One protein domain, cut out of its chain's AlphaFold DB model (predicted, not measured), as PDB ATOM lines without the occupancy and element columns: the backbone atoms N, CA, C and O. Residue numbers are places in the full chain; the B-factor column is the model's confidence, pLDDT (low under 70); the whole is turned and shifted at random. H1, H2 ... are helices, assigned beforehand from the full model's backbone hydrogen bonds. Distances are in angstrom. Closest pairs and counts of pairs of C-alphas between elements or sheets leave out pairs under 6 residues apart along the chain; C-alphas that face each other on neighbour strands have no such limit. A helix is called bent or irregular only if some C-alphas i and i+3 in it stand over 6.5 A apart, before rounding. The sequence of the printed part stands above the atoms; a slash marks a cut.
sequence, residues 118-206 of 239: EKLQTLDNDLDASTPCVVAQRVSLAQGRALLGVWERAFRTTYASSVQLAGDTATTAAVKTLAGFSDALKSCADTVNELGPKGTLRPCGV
ATOM      1  N   GLU A 118     153.495 146.098 123.673       86.88
ATOM      2  CA  GLU A 118     154.795 146.225 124.343       86.88
ATOM      3  C   GLU A 118     154.967 147.541 125.116       86.88
ATOM      4  O   GLU A 118     155.734 147.595 126.074       86.88
ATOM      5  N   LYS A 119     154.227 148.592 124.744       87.25
ATOM      6  CA  LYS A 119     154.281 149.910 125.396       87.25
ATOM      7  C   LYS A 119     153.285 150.053 126.545       87.25
ATOM      8  O   LYS A 119     153.176 151.139 127.106       87.25
ATOM      9  N   LEU A 120     152.554 148.991 126.898       86.44
ATOM     10  CA  LEU A 120     151.460 149.046 127.871       86.44
ATOM     11  C   LEU A 120     151.883 149.667 129.210       86.44
ATOM     12  O   LEU A 120     151.172 150.520 129.724       86.44
ATOM     13  N   GLN A 121     153.051 149.298 129.742       86.75
ATOM     14  CA  GLN A 121     153.557 149.849 131.006       86.75
ATOM     15  C   GLN A 121     153.905 151.342 130.906       86.75
ATOM     16  O   GLN A 121     153.598 152.108 131.813       86.75
ATOM     17  N   THR A 122     154.523 151.778 129.806       87.88
ATOM     18  CA  THR A 122     154.820 153.200 129.584       87.88
ATOM     19  C   THR A 122     153.532 154.010 129.460       87.88
ATOM     20  O   THR A 122     153.391 155.037 130.111       87.88
ATOM     21  N   LEU A 123     152.562 153.503 128.693       87.06
ATOM     22  CA  LEU A 123     151.255 154.139 128.526       87.06
ATOM     23  C   LEU A 123     150.475 154.216 129.850       87.06
ATOM     24  O   LEU A 123     149.817 155.223 130.092       87.06
ATOM     25  N   ASP A 124     150.566 153.193 130.707       86.56
ATOM     26  CA  ASP A 124     149.989 153.173 132.062       86.56
ATOM     27  C   ASP A 124     150.567 154.293 132.939       86.56
ATOM     28  O   ASP A 124     149.825 155.061 133.557       86.56
ATOM     29  N   ASN A 125     151.895 154.429 132.931       86.69
ATOM     30  CA  ASN A 125     152.615 155.451 133.688       86.69
ATOM     31  C   ASN A 125     152.307 156.870 133.185       86.69
ATOM     32  O   ASN A 125     152.069 157.766 133.995       86.69
ATOM     33  N   ASP A 126     152.252 157.071 131.866       86.44
ATOM     34  CA  ASP A 126     151.869 158.354 131.264       86.44
ATOM     35  C   ASP A 126     150.428 158.733 131.639       86.44
ATOM     36  O   ASP A 126     150.131 159.894 131.942       86.44
ATOM     37  N   LEU A 127     149.520 157.751 131.661       80.81
ATOM     38  CA  LEU A 127     148.124 157.975 132.023       80.81
ATOM     39  C   LEU A 127     147.970 158.325 133.508       80.81
ATOM     40  O   LEU A 127     147.206 159.234 133.843       80.81
ATOM     41  N   ASP A 128     148.725 157.659 134.383       83.44
ATOM     42  CA  ASP A 128     148.797 157.981 135.811       83.44
ATOM     43  C   ASP A 128     149.337 159.399 136.041       83.44
ATOM     44  O   ASP A 128     148.711 160.191 136.745       83.44
ATOM     45  N   ALA A 129     150.435 159.760 135.367       85.25
ATOM     46  CA  ALA A 129     151.028 161.095 135.439       85.25
ATOM     47  C   ALA A 129     150.066 162.193 134.947       85.25
ATOM     48  O   ALA A 129     150.039 163.296 135.496       85.25
ATOM     49  N   SER A 130     149.229 161.886 133.950       82.25
ATOM     50  CA  SER A 130     148.210 162.806 133.423       82.25
ATOM     51  C   SER A 130     146.948 162.929 134.294       82.25
ATOM     52  O   SER A 130     146.057 163.721 133.975       82.25
ATOM     53  N   THR A 131     146.852 162.178 135.401       76.94
ATOM     54  CA  THR A 131     145.683 162.153 136.294       76.94
ATOM     55  C   THR A 131     146.028 162.733 137.677       76.94
ATOM     56  O   THR A 131     146.116 161.997 138.658       76.94
ATOM     57  N   PRO A 132     146.175 164.068 137.816       72.25
ATOM     58  CA  PRO A 132     146.582 164.693 139.079       72.25
ATOM     59  C   PRO A 132     145.501 164.617 140.170       72.25
ATOM     60  O   PRO A 132     145.781 164.761 141.359       72.25
ATOM     61  N   CYS A 133     144.236 164.416 139.786       76.62
ATOM     62  CA  CYS A 133     143.148 164.276 140.744       76.62
ATOM     63  C   CYS A 133     143.219 162.903 141.421       76.62
ATOM     64  O   CYS A 133     142.844 161.896 140.826       76.62
ATOM     65  N   VAL A 134     143.604 162.880 142.701       77.25
ATOM     66  CA  VAL A 134     143.751 161.654 143.511       77.25
ATOM     67  C   VAL A 134     142.487 160.786 143.518       77.25
ATOM     68  O   VAL A 134     142.569 159.560 143.536       77.25
ATOM     69  N   VAL A 135     141.296 161.394 143.480       77.31
ATOM     70  CA  VAL A 135     140.031 160.644 143.413       77.31
ATOM     71  C   VAL A 135     139.886 159.954 142.056       77.31
ATOM     72  O   VAL A 135     139.626 158.754 142.014       77.31
ATOM     73  N   ALA A 136     140.102 160.682 140.957       75.44
ATOM     74  CA  ALA A 136     140.050 160.117 139.610       75.44
ATOM     75  C   ALA A 136     141.127 159.039 139.409       75.44
ATOM     76  O   ALA A 136     140.851 157.992 138.830       75.44
ATOM     77  N   GLN A 137     142.320 159.259 139.965       78.75
ATOM     78  CA  GLN A 137     143.433 158.319 139.947       78.75
ATOM     79  C   GLN A 137     143.072 157.011 140.662       78.75
ATOM     80  O   GLN A 137     143.155 155.940 140.070       78.75
ATOM     81  N   ARG A 138     142.585 157.079 141.911       81.00
ATOM     82  CA  ARG A 138     142.175 155.887 142.680       81.00
ATOM     83  C   ARG A 138     141.072 155.097 141.987       81.00
ATOM     84  O   ARG A 138     141.110 153.870 141.983       81.00
ATOM     85  N   VAL A 139     140.105 155.797 141.400       78.00
ATOM     86  CA  VAL A 139     139.019 155.171 140.642       78.00
ATOM     87  C   VAL A 139     139.567 154.477 139.393       78.00
ATOM     88  O   VAL A 139     139.225 153.320 139.159       78.00
ATOM     89  N   SER A 140     140.458 155.127 138.639       78.50
ATOM     90  CA  SER A 140     141.085 154.534 137.451       78.50
ATOM     91  C   SER A 140     141.914 153.293 137.791       78.50
ATOM     92  O   SER A 140     141.826 152.294 137.084       78.50
ATOM     93  N   LEU A 141     142.673 153.330 138.888       81.19
ATOM     94  CA  LEU A 141     143.459 152.192 139.371       81.19
ATOM     95  C   LEU A 141     142.563 151.020 139.786       81.19
ATOM     96  O   LEU A 141     142.816 149.876 139.414       81.19
ATOM     97  N   ALA A 142     141.507 151.291 140.557       82.06
ATOM     98  CA  ALA A 142     140.575 150.260 141.004       82.06
ATOM     99  C   ALA A 142     139.864 149.589 139.819       82.06
ATOM    100  O   ALA A 142     139.810 148.363 139.750       82.06
ATOM    101  N   GLN A 143     139.383 150.385 138.859       81.56
ATOM    102  CA  GLN A 143     138.729 149.890 137.646       81.56
ATOM    103  C   GLN A 143     139.682 149.079 136.766       81.56
ATOM    104  O   GLN A 143     139.323 147.989 136.320       81.56
ATOM    105  N   GLY A 144     140.897 149.580 136.530       83.12
ATOM    106  CA  GLY A 144     141.888 148.896 135.706       83.12
ATOM    107  C   GLY A 144     142.317 147.556 136.298       83.12
ATOM    108  O   GLY A 144     142.360 146.546 135.593       83.12
ATOM    109  N   ARG A 145     142.527 147.508 137.618       85.12
ATOM    110  CA  ARG A 145     142.820 146.265 138.346       85.12
ATOM    111  C   ARG A 145     141.648 145.286 138.327       85.12
ATOM    112  O   ARG A 145     141.866 144.091 138.140       85.12
ATOM    113  N   ALA A 146     140.413 145.771 138.474       84.19
ATOM    114  CA  ALA A 146     139.222 144.932 138.362       84.19
ATOM    115  C   ALA A 146     139.091 144.324 136.956       84.19
ATOM    116  O   ALA A 146     138.863 143.121 136.828       84.19
ATOM    117  N   LEU A 147     139.312 145.124 135.906       83.38
ATOM    118  CA  LEU A 147     139.283 144.663 134.517       83.38
ATOM    119  C   LEU A 147     140.361 143.607 134.246       83.38
ATOM    120  O   LEU A 147     140.079 142.580 133.627       83.38
ATOM    121  N   LEU A 148     141.575 143.820 134.755       85.50
ATOM    122  CA  LEU A 148     142.652 142.841 134.638       85.50
ATOM    123  C   LEU A 148     142.316 141.543 135.383       85.50
ATOM    124  O   LEU A 148     142.544 140.459 134.854       85.50
ATOM    125  N   GLY A 149     141.687 141.633 136.557       85.38
ATOM    126  CA  GLY A 149     141.185 140.469 137.287       85.38
ATOM    127  C   GLY A 149     140.117 139.684 136.514       85.38
ATOM    128  O   GLY A 149     140.136 138.451 136.518       85.38
ATOM    129  N   VAL A 150     139.213 140.371 135.805       84.44
ATOM    130  CA  VAL A 150     138.250 139.727 134.893       84.44
ATOM    131  C   VAL A 150     138.987 139.025 133.752       84.44
ATOM    132  O   VAL A 150     138.688 137.868 133.458       84.44
ATOM    133  N   TRP A 151     139.987 139.674 133.150       85.69
ATOM    134  CA  TRP A 151     140.802 139.069 132.096       85.69
ATOM    135  C   TRP A 151     141.524 137.802 132.555       85.69
ATOM    136  O   TRP A 151     141.438 136.771 131.883       85.69
ATOM    137  N   GLU A 152     142.163 137.835 133.724       86.38
ATOM    138  CA  GLU A 152     142.863 136.674 134.275       86.38
ATOM    139  C   GLU A 152     141.944 135.472 134.491       86.38
ATOM    140  O   GLU A 152     142.344 134.340 134.223       86.38
ATOM    141  N   ARG A 153     140.717 135.714 134.965       84.56
ATOM    142  CA  ARG A 153     139.772 134.651 135.336       84.56
ATOM    143  C   ARG A 153     138.957 134.132 134.153       84.56
ATOM    144  O   ARG A 153     138.690 132.937 134.102       84.56
ATOM    145  N   ALA A 154     138.541 135.008 133.239       81.06
ATOM    146  CA  ALA A 154     137.592 134.670 132.174       81.06
ATOM    147  C   ALA A 154     138.246 134.458 130.800       81.06
ATOM    148  O   ALA A 154     137.725 133.704 129.981       81.06
ATOM    149  N   PHE A 155     139.380 135.111 130.529       79.06
ATOM    150  CA  PHE A 155     139.916 135.221 129.170       79.06
ATOM    151  C   PHE A 155     141.311 134.602 129.003       79.06
ATOM    152  O   PHE A 155     141.598 134.049 127.941       79.06
ATOM    153  N   ARG A 156     142.164 134.619 130.036       81.69
ATOM    154  CA  ARG A 156     143.567 134.163 129.956       81.69
ATOM    155  C   ARG A 156     143.719 132.756 129.371       81.69
ATOM    156  O   ARG A 156     144.471 132.579 128.417       81.69
ATOM    157  N   THR A 157     142.993 131.772 129.899       81.19
ATOM    158  CA  THR A 157     143.072 130.371 129.441       81.19
ATOM    159  C   THR A 157     142.568 130.220 128.007       81.19
ATOM    160  O   THR A 157     143.233 129.609 127.175       81.19
ATOM    161  N   THR A 158     141.424 130.831 127.697       79.81
ATOM    162  CA  THR A 158     140.774 130.754 126.384       79.81
ATOM    163  C   THR A 158     141.671 131.311 125.280       79.81
ATOM    164  O   THR A 158     141.874 130.656 124.253       79.81
ATOM    165  N   TYR A 159     142.275 132.480 125.510       77.69
ATOM    166  CA  TYR A 159     143.174 133.088 124.534       77.69
ATOM    167  C   TYR A 159     144.537 132.389 124.473       77.69
ATOM    168  O   TYR A 159     145.049 132.202 123.370       77.69
ATOM    169  N   ALA A 160     145.087 131.912 125.596       76.94
ATOM    170  CA  ALA A 160     146.332 131.138 125.601       76.94
ATOM    171  C   ALA A 160     146.216 129.838 124.783       76.94
ATOM    172  O   ALA A 160     147.108 129.526 123.995       76.94
ATOM    173  N   SER A 161     145.099 129.113 124.901       73.62
ATOM    174  CA  SER A 161     144.841 127.923 124.082       73.62
ATOM    175  C   SER A 161     144.584 128.266 122.612       73.62
ATOM    176  O   SER A 161     145.042 127.543 121.731       73.62
ATOM    177  N   SER A 162     143.888 129.374 122.323       69.81
ATOM    178  CA  SER A 162     143.636 129.810 120.938       69.81
ATOM    179  C   SER A 162     144.920 130.180 120.191       69.81
ATOM    180  O   SER A 162     145.078 129.831 119.023       69.81
ATOM    181  N   VAL A 163     145.869 130.809 120.888       69.06
ATOM    182  CA  VAL A 163     147.171 131.214 120.351       69.06
ATOM    183  C   VAL A 163     147.996 130.003 119.906       69.06
ATOM    184  O   VAL A 163     148.601 130.042 118.836       69.06
ATOM    185  N   GLN A 164     147.972 128.908 120.674       66.75
ATOM    186  CA  GLN A 164     148.686 127.681 120.306       66.75
ATOM    187  C   GLN A 164     148.128 127.006 119.047       66.75
ATOM    188  O   GLN A 164     148.875 126.325 118.352       66.75
ATOM    189  N   LEU A 165     146.841 127.202 118.740       64.62
ATOM    190  CA  LEU A 165     146.222 126.667 117.524       64.62
ATOM    191  C   LEU A 165     146.358 127.599 116.312       64.62
ATOM    192  O   LEU A 165     146.454 127.104 115.193       64.62
ATOM    193  N   ALA A 166     146.311 128.919 116.512       64.19
ATOM    194  CA  ALA A 166     146.207 129.890 115.419       64.19
ATOM    195  C   ALA A 166     147.560 130.408 114.897       64.19
ATOM    196  O   ALA A 166     147.624 130.879 113.768       64.19
ATOM    197  N   GLY A 167     148.639 130.342 115.686       63.38
ATOM    198  CA  GLY A 167     149.966 130.808 115.252       63.38
ATOM    199  C   GLY A 167     150.104 132.332 115.086       63.38
ATOM    200  O   GLY A 167     151.126 132.797 114.583       63.38
ATOM    201  N   ASP A 168     149.117 133.120 115.526       75.25
ATOM    202  CA  ASP A 168     149.139 134.584 115.429       75.25
ATOM    203  C   ASP A 168     150.164 135.205 116.389       75.25
ATOM    204  O   ASP A 168     149.980 135.256 117.612       75.25
ATOM    205  N   THR A 169     151.249 135.738 115.830       77.38
ATOM    206  CA  THR A 169     152.372 136.318 116.584       77.38
ATOM    207  C   THR A 169     151.975 137.573 117.366       77.38
ATOM    208  O   THR A 169     152.395 137.732 118.513       77.38
ATOM    209  N   ALA A 170     151.116 138.428 116.802       76.19
ATOM    210  CA  ALA A 170     150.649 139.658 117.448       76.19
ATOM    211  C   ALA A 170     149.774 139.373 118.681       76.19
ATOM    212  O   ALA A 170     150.005 139.927 119.758       76.19
ATOM    213  N   THR A 171     148.817 138.451 118.558       77.94
ATOM    214  CA  THR A 171     147.949 138.022 119.668       77.94
ATOM    215  C   THR A 171     148.762 137.331 120.763       77.94
ATOM    216  O   THR A 171     148.553 137.586 121.948       77.94
ATOM    217  N   THR A 172     149.750 136.517 120.376       81.12
ATOM    218  CA  THR A 172     150.695 135.885 121.311       81.12
ATOM    219  C   THR A 172     151.471 136.926 122.112       81.12
ATOM    220  O   THR A 172     151.565 136.823 123.338       81.12
ATOM    221  N   ALA A 173     152.008 137.945 121.433       82.81
ATOM    222  CA  ALA A 173     152.736 139.032 122.072       82.81
ATOM    223  C   ALA A 173     151.834 139.804 123.042       82.81
ATOM    224  O   ALA A 173     152.220 140.009 124.188       82.81
ATOM    225  N   ALA A 174     150.606 140.144 122.639       84.75
ATOM    226  CA  ALA A 174     149.653 140.848 123.494       84.75
ATOM    227  C   ALA A 174     149.279 140.052 124.759       84.75
ATOM    228  O   ALA A 174     149.315 140.598 125.861       84.75
ATOM    229  N   VAL A 175     148.976 138.754 124.627       85.44
ATOM    230  CA  VAL A 175     148.660 137.878 125.772       85.44
ATOM    231  C   VAL A 175     149.858 137.752 126.713       85.44
ATOM    232  O   VAL A 175     149.688 137.826 127.932       85.44
ATOM    233  N   LYS A 176     151.073 137.606 126.168       87.19
ATOM    234  CA  LYS A 176     152.309 137.550 126.961       87.19
ATOM    235  C   LYS A 176     152.558 138.862 127.705       87.19
ATOM    236  O   LYS A 176     152.883 138.821 128.889       87.19
ATOM    237  N   THR A 177     152.373 140.006 127.049       88.12
ATOM    238  CA  THR A 177     152.562 141.316 127.681       88.12
ATOM    239  C   THR A 177     151.525 141.575 128.771       88.12
ATOM    240  O   THR A 177     151.895 142.024 129.849       88.12
ATOM    241  N   LEU A 178     150.251 141.229 128.552       86.12
ATOM    242  CA  LEU A 178     149.203 141.336 129.579       86.12
ATOM    243  C   LEU A 178     149.475 140.434 130.789       86.12
ATOM    244  O   LEU A 178     149.287 140.859 131.928       86.12
ATOM    245  N   ALA A 179     149.948 139.207 130.553       86.94
ATOM    246  CA  ALA A 179     150.356 138.302 131.623       86.94
ATOM    247  C   ALA A 179     151.524 138.885 132.432       86.94
ATOM    248  O   ALA A 179     151.417 138.980 133.651       86.94
ATOM    249  N   GLY A 180     152.582 139.345 131.754       87.38
ATOM    250  CA  GLY A 180     153.740 139.965 132.402       87.38
ATOM    251  C   GLY A 180     153.386 141.248 133.158       87.38
ATOM    252  O   GLY A 180     153.865 141.455 134.266       87.38
ATOM    253  N   PHE A 181     152.491 142.073 132.610       86.06
ATOM    254  CA  PHE A 181     151.980 143.273 133.274       86.06
ATOM    255  C   PHE A 181     151.210 142.935 134.558       86.06
ATOM    256  O   PHE A 181     151.384 143.596 135.579       86.06
ATOM    257  N   SER A 182     150.386 141.883 134.533       87.50
ATOM    258  CA  SER A 182     149.668 141.414 135.722       87.50
ATOM    259  C   SER A 182     150.602 140.852 136.793       87.50
ATOM    260  O   SER A 182     150.437 141.142 137.979       87.50
ATOM    261  N   ASP A 183     151.613 140.088 136.384       86.94
ATOM    262  CA  ASP A 183     152.612 139.544 137.303       86.94
ATOM    263  C   ASP A 183     153.439 140.680 137.932       86.94
ATOM    264  O   ASP A 183     153.625 140.704 139.150       86.94
ATOM    265  N   ALA A 184     153.816 141.691 137.141       84.81
ATOM    266  CA  ALA A 184     154.481 142.899 137.621       84.81
ATOM    267  C   ALA A 184     153.611 143.708 138.603       84.81
ATOM    268  O   ALA A 184     154.113 144.196 139.613       84.81
ATOM    269  N   LEU A 185     152.294 143.808 138.377       83.50
ATOM    270  CA  LEU A 185     151.367 144.446 139.325       83.50
ATOM    271  C   LEU A 185     151.295 143.728 140.675       83.50
ATOM    272  O   LEU A 185     151.049 144.369 141.700       83.50
ATOM    273  N   LYS A 186     151.479 142.404 140.678       83.25
ATOM    274  CA  LYS A 186     151.498 141.582 141.894       83.25
ATOM    275  C   LYS A 186     152.838 141.678 142.625       83.25
ATOM    276  O   LYS A 186     152.837 141.658 143.850       83.25
ATOM    277  N   SER A 187     153.956 141.806 141.904       77.56
ATOM    278  CA  SER A 187     155.303 141.886 142.492       77.56
ATOM    279  C   SER A 187     155.713 143.296 142.931       77.56
ATOM    280  O   SER A 187     156.509 143.442 143.852       77.56
ATOM    281  N   CYS A 188     155.176 144.345 142.304       60.69
ATOM    282  CA  CYS A 188     155.558 145.738 142.570       60.69
ATOM    283  C   CYS A 188     154.959 146.316 143.872       60.69
ATOM    284  O   CYS A 188     155.090 147.510 144.140       60.69
ATOM    285  N   ALA A 189     154.307 145.491 144.698       56.00
ATOM    286  CA  ALA A 189     153.819 145.901 146.013       56.00
ATOM    287  C   ALA A 189     154.959 146.262 146.995       56.00
ATOM    288  O   ALA A 189     154.706 147.017 147.932       56.00
ATOM    289  N   ASP A 190     156.195 145.800 146.744       50.72
ATOM    290  CA  ASP A 190     157.285 145.827 147.735       50.72
ATOM    291  C   ASP A 190     158.556 146.621 147.332       50.72
ATOM    292  O   ASP A 190     159.462 146.779 148.151       50.72
ATOM    293  N   THR A 191     158.673 147.159 146.108       50.19
ATOM    294  CA  THR A 191     159.927 147.786 145.622       50.19
ATOM    295  C   THR A 191     159.843 149.312 145.512       50.19
ATOM    296  O   THR A 191     159.170 149.851 144.640       50.19
ATOM    297  N   VAL A 192     160.588 150.021 146.368       54.19
ATOM    298  CA  VAL A 192     160.545 151.491 146.552       54.19
ATOM    299  C   VAL A 192     161.193 152.297 145.403       54.19
ATOM    300  O   VAL A 192     161.025 153.511 145.352       54.19
ATOM    301  N   ASN A 193     161.903 151.658 144.459       49.06
ATOM    302  CA  ASN A 193     162.812 152.362 143.535       49.06
ATOM    303  C   ASN A 193     162.571 152.165 142.024       49.06
ATOM    304  O   ASN A 193     163.299 152.756 141.230       49.06
ATOM    305  N   GLU A 194     161.562 151.397 141.604       55.16
ATOM    306  CA  GLU A 194     161.165 151.304 140.190       55.16
ATOM    307  C   GLU A 194     159.737 151.823 140.001       55.16
ATOM    308  O   GLU A 194     158.828 151.470 140.751       55.16
ATOM    309  N   LEU A 195     159.526 152.650 138.969       60.44
ATOM    310  CA  LEU A 195     158.198 153.044 138.483       60.44
ATOM    311  C   LEU A 195     157.546 151.844 137.775       60.44
ATOM    312  O   LEU A 195     157.401 151.810 136.549       60.44
ATOM    313  N   GLY A 196     157.221 150.814 138.553       63.88
ATOM    314  CA  GLY A 196     156.488 149.655 138.073       63.88
ATOM    315  C   GLY A 196     155.055 150.017 137.670       63.88
ATOM    316  O   GLY A 196     154.575 151.117 137.964       63.88
ATOM    317  N   PRO A 197     154.365 149.103 136.970       73.88
ATOM    318  CA  PRO A 197     153.005 149.344 136.513       73.88
ATOM    319  C   PRO A 197     152.079 149.581 137.706       73.88
ATOM    320  O   PRO A 197     152.139 148.867 138.709       73.88
ATOM    321  N   LYS A 198     151.190 150.568 137.597       75.19
ATOM    322  CA  LYS A 198     150.224 150.890 138.657       75.19
ATOM    323  C   LYS A 198     148.853 150.282 138.383       75.19
ATOM    324  O   LYS A 198     148.135 149.941 139.337       75.19
ATOM    325  N   GLY A 199     148.537 150.062 137.106       67.94
ATOM    326  CA  GLY A 199     147.262 149.512 136.651       67.94
ATOM    327  C   GLY A 199     146.226 150.602 136.397       67.94
ATOM    328  O   GLY A 199     145.027 150.367 136.558       67.94
ATOM    329  N   THR A 200     146.686 151.794 136.020       68.62
ATOM    330  CA  THR A 200     145.888 152.883 135.459       68.62
ATOM    331  C   THR A 200     145.473 152.508 134.034       68.62
ATOM    332  O   THR A 200     145.845 153.126 133.041       68.62
ATOM    333  N   LEU A 201     144.633 151.484 133.924       59.53
ATOM    334  CA  LEU A 201     143.922 151.180 132.693       59.53
ATOM    335  C   LEU A 201     142.615 151.962 132.772       59.53
ATOM    336  O   LEU A 201     141.798 151.693 133.648       59.53
ATOM    337  N   ARG A 202     142.424 152.966 131.909       55.53
ATOM    338  CA  ARG A 202     141.140 153.675 131.810       55.53
ATOM    339  C   ARG A 202     140.189 152.928 130.873       55.53
ATOM    340  O   ARG A 202     140.252 153.154 129.666       55.53
ATOM    341  N   PRO A 203     139.193 152.180 131.371       47.50
ATOM    342  CA  PRO A 203     137.898 152.167 130.735       47.50
ATOM    343  C   PRO A 203     137.130 153.354 131.319       47.50
ATOM    344  O   PRO A 203     136.349 153.201 132.253       47.50
ATOM    345  N   CYS A 204     137.326 154.567 130.798       39.09
ATOM    346  CA  CYS A 204     136.373 155.640 131.089       39.09
ATOM    347  C   CYS A 204     135.059 155.371 130.333       39.09
ATOM    348  O   CYS A 204     134.690 156.080 129.402       39.09
ATOM    349  N   GLY A 205     134.345 154.322 130.748       40.19
ATOM    350  CA  GLY A 205     132.936 154.097 130.472       40.19
ATOM    351  C   GLY A 205     132.121 155.041 131.344       40.19
ATOM    352  O   GLY A 205     131.635 154.673 132.407       40.19
ATOM    353  N   VAL A 206     132.026 156.290 130.902       42.53
ATOM    354  CA  VAL A 206     131.206 157.339 131.508       42.53
ATOM    355  C   VAL A 206     129.743 157.084 131.146       42.53
ATOM    356  O   VAL A 206     129.240 157.637 130.173       42.53
TER     357      VAL A 206
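AT A GLANCE: This is residues 118 to 206 of the 239 residues of an uncharacterized protein of Rasamsonia emersonii CBS 393.64 (UniProt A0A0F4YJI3). Three helices make a loose frame: H1 runs beside H2a, the bent H2 turns at its far part, and H3 folds back to meet the start of H1. The tail, residues 188 to 206, loops out and then threads between H1 and H2a. The printed part has 89 residues, 64 of them in three named helices in the order H1, H2, H3 along the chain, with no named strand; the class is all helix, and the whole is only just compact, close to loose, with a radius of gyration of the C-alphas of 14.1 A and spans of 44 by 34 by 20 A.

HOW THE PARTS SIT: H1, residues 118 to 129, is irregular: C-alphas 118 and 121 are 7.7 A apart. H2, residues 134 to 166, was assigned as one helix by its hydrogen bonds but is bent, C-alphas 154 and 157 being 7.5 A apart; its arms H2a, residues 134 to 154, and H2b, residues 157 to 166, stand at a steep tilt of 61 degrees. H1 and H2a are close but not clearly touching, closest C-alphas Asp 128 and Gln 137 at 6.8 A, at a shallow tilt of 27 degrees, opposite ways. H2b and H3, residues 169 to 187, form a helical hairpin, closest C-alphas Val 163 and Thr 172 at 5.9 A. H1 touches H3 with residues 118 to 121 alone, closest C-alphas Glu 118 and Thr 177 at 6.3 A. Every O i to N i+4 pair is within hydrogen-bond range in H2a and H3; in H1 it is 7 of 8, in H2b 5 of 6.

IN THESE COORDINATES: H1 begins at C-alpha 118 (154.795, 146.225, 124.343) and is 18.9 A long; H2a is 29.9 A, H2b 14.4 A and H3 26.7 A, ending at C-alpha 187 (155.303, 141.886, 142.492).

THE WHOLE: The C-alphas of Cys 133 and Leu 165 are the two farthest apart, 44.3 A. The printed part has no cut, and both links are tight. Residues 162 to 167, 188 to 196 and 199 to 206 have pLDDT under 70.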